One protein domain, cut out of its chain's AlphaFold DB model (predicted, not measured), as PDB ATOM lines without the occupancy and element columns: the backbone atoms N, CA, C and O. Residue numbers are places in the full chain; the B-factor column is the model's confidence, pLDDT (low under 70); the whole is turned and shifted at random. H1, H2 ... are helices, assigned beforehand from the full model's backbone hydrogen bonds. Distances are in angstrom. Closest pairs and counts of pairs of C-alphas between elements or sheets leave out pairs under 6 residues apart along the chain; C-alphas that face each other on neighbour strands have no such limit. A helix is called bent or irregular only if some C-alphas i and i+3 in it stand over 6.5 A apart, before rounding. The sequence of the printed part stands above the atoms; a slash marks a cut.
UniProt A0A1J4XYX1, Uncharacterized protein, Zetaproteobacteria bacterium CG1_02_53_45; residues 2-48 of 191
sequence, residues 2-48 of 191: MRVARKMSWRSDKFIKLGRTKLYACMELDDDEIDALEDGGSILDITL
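What this domain is: This is residues 2 to 48 of the 191 residues of an uncharacterized protein of Zetaproteobacteria bacterium CG1_02_53_45 (UniProt A0A1J4XYX1). Four short helices follow one another along an elongated body, with H1 at one end, H2 and H3 in the middle part, and H4 toward the other end, where the last stretch, residues 39 to 48, turns out past H4 and folds back. The helices come close to one another at single places but do not form a side-by-side bundle. The printed part has 47 residues, with four named helices in the order H1, H2, H3, H4 and no named strand, and its class is all helix. It is compact, with a radius of gyration of the C-alphas of 9.8 A, and the C-alphas span 28 by 18 by 18 A.

Where its parts are: H1 is residues 2 to 8, 10.2 A from first to last C-alpha, and begins at C-alpha 2 at (210.891, 211.774, 170.102). H2, residues 13 to 16, is 5.1 A long. H3 is residues 20 to 25, 8.9 A long, and begins at C-alpha 20 at (207.653, 199.474, 166.757). H4, residues 31 to 38, is the longest helix by residues and measures 10.6 A, ending at C-alpha 38 at (208.116, 195.080, 183.172). No helix is bent or irregular.

How they stand to each other: H1 and H2 are close but not clearly touching, and their closest C-alphas, those of Met 8 and Phe 15, are 7.1 A apart. H1 and H3 are also close but not clearly touching, with the closest C-alphas, those of Val 4 and Tyr 24, 7.3 A apart. They run the same way at a steep tilt of 69.7 degrees, only just short of about perpendicular. H2 and H3 are close but not clearly touching, with the closest C-alphas, those of Phe 15 and Leu 23, 7.3 A apart. H2 and H4 are close but not clearly touching, with the closest C-alphas, those of Lys 14 and Glu 38, 7.7 A apart. H4 is apart from H1 and from H3. In H1, H3 and H4 every O i to N i+4 pair is within hydrogen-bond range. H2 is too short for such a pair, and its 1 pair of O i and N i+3 is within range.

The domain as a whole: The two C-alphas farthest apart are those of Met 2 and Asp 45, at 28.5 A, and the first and last printed C-alphas, Met 2 and Leu 48, are 23.9 A apart. The printed part has no cut. The links H1 to H2, H2 to H3 and H3 to H4 are tight, with 4, 3 and 5 residues between the helices. The mean pLDDT of the printed part is 74.0. Confidence is low, under 70, at residues 2 to 5, 9 to 10, 12 to 14 and 44 to 46.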
ATOM      1  N   MET A   2     210.369 211.155 168.860       57.78
ATOM      2  CA  MET A   2     210.891 211.774 170.102       57.78
ATOM      3  C   MET A   2     210.026 211.613 171.373       57.78
ATOM      4  O   MET A   2     210.590 211.584 172.459       57.78
ATOM      5  N   ARG A   3     208.690 211.490 171.277       62.31
ATOM      6  CA  ARG A   3     207.820 211.281 172.458       62.31
ATOM      7  C   ARG A   3     207.867 209.843 173.012       62.31
ATOM      8  O   ARG A   3     207.942 209.689 174.223       62.31
ATOM      9  N   VAL A   4     207.896 208.826 172.138       62.00
ATOM     10  CA  VAL A   4     208.009 207.391 172.507       62.00
ATOM     11  C   VAL A   4     209.346 207.122 173.175       62.00
ATOM     12  O   VAL A   4     209.401 206.600 174.281       62.00
ATOM     13  N   ALA A   5     210.418 207.549 172.502       61.94
ATOM     14  CA  ALA A   5     211.770 207.374 172.996       61.94
ATOM     15  C   ALA A   5     211.940 208.054 174.353       61.94
ATOM     16  O   ALA A   5     212.574 207.482 175.216       61.94
ATOM     17  N   ARG A   6     211.315 209.220 174.581       70.81
ATOM     18  CA  ARG A   6     211.360 209.888 175.884       70.81
ATOM     19  C   ARG A   6     210.665 209.062 176.970       70.81
ATOM     20  O   ARG A   6     211.348 208.739 177.928       70.81
ATOM     21  N   LYS A   7     209.388 208.675 176.801       73.62
ATOM     22  CA  LYS A   7     208.607 207.916 177.812       73.62
ATOM     23  C   LYS A   7     209.241 206.564 178.183       73.62
ATOM     24  O   LYS A   7     209.108 206.113 179.311       73.62
ATOM     25  N   MET A   8     209.962 205.951 177.244       73.12
ATOM     26  CA  MET A   8     210.627 204.656 177.438       73.12
ATOM     27  C   MET A   8     212.143 204.763 177.693       73.12
ATOM     28  O   MET A   8     212.784 203.745 177.916       73.12
ATOM     29  N   SER A   9     212.742 205.963 177.656       66.62
ATOM     30  CA  SER A   9     214.214 206.132 177.726       66.62
ATOM     31  C   SER A   9     214.835 205.847 179.088       66.62
ATOM     32  O   SER A   9     216.038 205.611 179.147       66.62
ATOM     33  N   TRP A  10     214.055 205.899 180.168       66.31
ATOM     34  CA  TRP A  10     214.534 205.622 181.527       66.31
ATOM     35  C   TRP A  10     214.110 204.239 182.045       66.31
ATOM     36  O   TRP A  10     214.396 203.918 183.196       66.31
ATOM     37  N   ARG A  11     213.422 203.440 181.217       70.31
ATOM     38  CA  ARG A  11     212.935 202.087 181.544       70.31
ATOM     39  C   ARG A  11     213.870 201.010 180.984       70.31
ATOM     40  O   ARG A  11     214.766 201.334 180.202       70.31
ATOM     41  N   SER A  12     213.725 199.746 181.400       69.56
ATOM     42  CA  SER A  12     214.718 198.711 181.061       69.56
ATOM     43  C   SER A  12     214.901 198.457 179.563       69.56
ATOM     44  O   SER A  12     214.001 198.622 178.734       69.56
ATOM     45  N   ASP A  13     216.074 197.906 179.235       69.81
ATOM     46  CA  ASP A  13     216.444 197.430 177.897       69.81
ATOM     47  C   ASP A  13     215.429 196.449 177.279       69.81
ATOM     48  O   ASP A  13     215.446 196.231 176.066       69.81
ATOM     49  N   LYS A  14     214.535 195.852 178.080       69.38
ATOM     50  CA  LYS A  14     213.489 194.936 177.607       69.38
ATOM     51  C   LYS A  14     212.486 195.643 176.689       69.38
ATOM     52  O   LYS A  14     212.135 195.090 175.651       69.38
ATOM     53  N   PHE A  15     212.089 196.880 177.000       72.38
ATOM     54  CA  PHE A  15     211.168 197.649 176.150       72.38
ATOM     55  C   PHE A  15     211.842 198.171 174.884       72.38
ATOM     56  O   PHE A  15     211.221 198.230 173.828       72.38
ATOM     57  N   ILE A  16     213.138 198.479 174.940       71.25
ATOM     58  CA  ILE A  16     213.905 198.933 173.769       71.25
ATOM     59  C   ILE A  16     213.979 197.835 172.692       71.25
ATOM     60  O   ILE A  16     214.076 198.130 171.498       71.25
ATOM     61  N   LYS A  17     213.883 196.564 173.100       72.75
ATOM     62  CA  LYS A  17     213.889 195.395 172.210       72.75
ATOM     63  C   LYS A  17     212.527 195.082 171.577       72.75
ATOM     64  O   LYS A  17     212.489 194.308 170.617       72.75
ATOM     65  N   LEU A  18     211.433 195.693 172.045       74.31
ATOM     66  CA  LEU A  18     210.097 195.498 171.477       74.31
ATOM     67  C   LEU A  18     209.981 196.087 170.061       74.31
ATOM     68  O   LEU A  18     210.570 197.110 169.706       74.31
ATOM     69  N   GLY A  19     209.149 195.457 169.231       75.50
ATOM     70  CA  GLY A  19     208.832 195.968 167.899       75.50
ATOM     71  C   GLY A  19     208.086 197.310 167.937       75.50
ATOM     72  O   GLY A  19     207.317 197.584 168.856       75.50
ATOM     73  N   ARG A  20     208.249 198.123 166.880       75.50
ATOM     74  CA  ARG A  20     207.653 199.474 166.757       75.50
ATOM     75  C   ARG A  20     206.166 199.520 167.118       75.50
ATOM     76  O   ARG A  20     205.763 200.390 167.873       75.50
ATOM     77  N   THR A  21     205.364 198.585 166.616       78.44
ATOM     78  CA  THR A  21     203.915 198.533 166.874       78.44
ATOM     79  C   THR A  21     203.586 198.311 168.354       78.44
ATOM     80  O   THR A  21     202.681 198.951 168.874       78.44
ATOM     81  N   LYS A  22     204.352 197.463 169.050       76.38
ATOM     82  CA  LYS A  22     204.149 197.174 170.478       76.38
ATOM     83  C   LYS A  22     204.587 198.353 171.348       76.38
ATOM     84  O   LYS A  22     203.876 198.736 172.264       76.38
ATOM     85  N   LEU A  23     205.686 199.011 170.973       78.88
ATOM     86  CA  LEU A  23     206.110 200.274 171.586       78.88
ATOM     87  C   LEU A  23     205.060 201.388 171.455       78.88
ATOM     88  O   LEU A  23     204.943 202.217 172.354       78.88
ATOM     89  N   TYR A  24     204.312 201.428 170.346       79.06
ATOM     90  CA  TYR A  24     203.205 202.373 170.178       79.06
ATOM     91  C   TYR A  24     202.005 202.031 171.066       79.06
ATOM     92  O   TYR A  24     201.448 202.944 171.664       79.06
ATOM     93  N   ALA A  25     201.656 200.751 171.206       77.12
ATOM     94  CA  ALA A  25     200.590 200.316 172.112       77.12
ATOM     95  C   ALA A  25     200.902 200.669 173.581       77.12
ATOM     96  O   ALA A  25     200.040 201.162 174.297       77.12
ATOM     97  N   CYS A  26     202.165 200.550 174.007       76.81
ATOM     98  CA  CYS A  26     202.590 200.953 175.351       76.81
ATOM     99  C   CYS A  26     202.556 202.477 175.601       76.81
ATOM    100  O   CYS A  26     202.846 202.914 176.712       76.81
ATOM    101  N   MET A  27     202.252 203.321 174.603       78.12
ATOM    102  CA  MET A  27     202.109 204.766 174.834       78.12
ATOM    103  C   MET A  27     200.796 205.133 175.518       78.12
ATOM    104  O   MET A  27     200.773 206.139 176.231       78.12
ATOM    105  N   GLU A  28     199.746 204.354 175.255       81.31
ATOM    106  CA  GLU A  28     198.388 204.562 175.775       81.31
ATOM    107  C   GLU A  28     198.258 204.140 177.242       81.31
ATOM    108  O   GLU A  28     197.337 204.590 177.909       81.31
ATOM    109  N   LEU A  29     199.209 203.338 177.732       80.56
ATOM    110  CA  LEU A  29     199.277 202.855 179.109       80.56
ATOM    111  C   LEU A  29     199.895 203.891 180.051       80.56
ATOM    112  O   LEU A  29     200.793 204.647 179.652       80.56
ATOM    113  N   ASP A  30     199.467 203.888 181.306       82.88
ATOM    114  CA  ASP A  30     200.034 204.724 182.368       82.88
ATOM    115  C   ASP A  30     201.362 204.163 182.906       82.88
ATOM    116  O   ASP A  30     201.759 203.038 182.604       82.88
ATOM    117  N   ASP A  31     202.104 204.967 183.675       79.25
ATOM    118  CA  ASP A  31     203.427 204.567 184.176       79.25
ATOM    119  C   ASP A  31     203.352 203.341 185.112       79.25
ATOM    120  O   ASP A  31     204.177 202.440 184.970       79.25
ATOM    121  N   ASP A  32     202.329 203.254 185.969       79.44
ATOM    122  CA  ASP A  32     202.099 202.102 186.862       79.44
ATOM    123  C   ASP A  32     201.748 200.821 186.083       79.44
ATOM    124  O   ASP A  32     202.137 199.714 186.454       79.44
ATOM    125  N   GLU A  33     201.024 200.968 184.970       79.81
ATOM    126  CA  GLU A  33     200.686 199.858 184.083       79.81
ATOM    127  C   GLU A  33     201.947 199.356 183.372       79.81
ATOM    128  O   GLU A  33     202.230 198.162 183.368       79.81
ATOM    129  N   ILE A  34     202.772 200.255 182.831       78.75
ATOM    130  CA  ILE A  34     204.029 199.883 182.164       78.75
ATOM    131  C   ILE A  34     204.980 199.155 183.129       78.75
ATOM    132  O   ILE A  34     205.598 198.167 182.724       78.75
ATOM    133  N   ASP A  35     205.056 199.593 184.387       80.50
ATOM    134  CA  ASP A  35     205.874 198.944 185.422       80.50
ATOM    135  C   ASP A  35     205.352 197.534 185.747       80.50
ATOM    136  O   ASP A  35     206.134 196.583 185.834       80.50
ATOM    137  N   ALA A  36     204.028 197.345 185.793       81.00
ATOM    138  CA  ALA A  36     203.432 196.020 185.951       81.00
ATOM    139  C   ALA A  36     203.801 195.061 184.799       81.00
ATOM    140  O   ALA A  36     204.028 193.874 185.043       81.00
ATOM    141  N   LEU A  37     203.914 195.542 183.553       80.25
ATOM    142  CA  LEU A  37     204.352 194.716 182.414       80.25
ATOM    143  C   LEU A  37     205.843 194.348 182.493       80.25
ATOM    144  O   LEU A  37     206.246 193.267 182.054       80.25
ATOM    145  N   GLU A  38     206.665 195.250 183.035       79.25
ATOM    146  CA  GLU A  38     208.116 195.080 183.172       79.25
ATOM    147  C   GLU A  38     208.487 193.948 184.138       79.25
ATOM    148  O   GLU A  38     209.400 193.150 183.861       79.25
ATOM    149  N   ASP A  39     207.719 193.857 185.226       78.50
ATOM    150  CA  ASP A  39     207.819 192.830 186.265       78.50
ATOM    151  C   ASP A  39     207.184 191.489 185.847       78.50
ATOM    152  O   ASP A  39     207.279 190.492 186.564       78.50
ATOM    153  N   GLY A  40     206.604 191.419 184.642       73.31
ATOM    154  CA  GLY A  40     205.979 190.212 184.097       73.31
ATOM    155  C   GLY A  40     204.519 190.017 184.503       73.31
ATOM    156  O   GLY A  40     204.010 188.902 184.395       73.31
ATOM    157  N   GLY A  41     203.855 191.078 184.958       76.81
ATOM    158  CA  GLY A  41     202.414 191.121 185.175       76.81
ATOM    159  C   GLY A  41     201.606 191.183 183.874       76.81
ATOM    160  O   GLY A  41     202.144 191.177 182.765       76.81
ATOM    161  N   SER A  42     200.283 191.225 184.030       74.06
ATOM    162  CA  SER A  42     199.307 191.337 182.942       74.06
ATOM    163  C   SER A  42     198.565 192.662 183.054       74.06
ATOM    164  O   SER A  42     198.198 193.065 184.158       74.06
ATOM    165  N   ILE A  43     198.302 193.309 181.923       73.75
ATOM    166  CA  ILE A  43     197.472 194.518 181.850       73.75
ATOM    167  C   ILE A  43     196.364 194.236 180.857       73.75
ATOM    168  O   ILE A  43     196.656 193.898 179.715       73.75
ATOM    169  N   LEU A  44     195.102 194.374 181.271       64.94
ATOM    170  CA  LEU A  44     193.947 194.139 180.389       64.94
ATOM    171  C   LEU A  44     194.021 192.784 179.646       64.94
ATOM    172  O   LEU A  44     193.637 192.695 178.484       64.94
ATOM    173  N   ASP A  45     194.528 191.743 180.318       66.19
ATOM    174  CA  ASP A  45     194.753 190.390 179.770       66.19
ATOM    175  C   ASP A  45     195.899 190.272 178.737       66.19
ATOM    176  O   ASP A  45     196.050 189.262 178.052       66.19
ATOM    177  N   ILE A  46     196.757 191.291 178.640       69.44
ATOM    178  CA  ILE A  46     197.946 191.313 177.781       69.44
ATOM    179  C   ILE A  46     199.184 191.045 178.642       69.44
ATOM    180  O   ILE A  46     199.523 191.826 179.532       69.44
ATOM    181  N   THR A  47     199.889 189.952 178.342       77.56
ATOM    182  CA  THR A  47     201.189 189.597 178.933       77.56
ATOM    183  C   THR A  47     202.265 189.557 177.850       77.56
ATOM    184  O   THR A  47     201.993 189.166 176.718       77.56
ATOM    185  N   LEU A  48     203.491 189.975 178.182       78.06
ATOM    186  CA  LEU A  48     204.647 189.836 177.288       78.06
ATOM    187  C   LEU A  48     205.238 188.434 177.422       78.06
ATOM    188  O   LEU A  48     205.900 188.148 178.428       78.06
TER     189      LEU A  48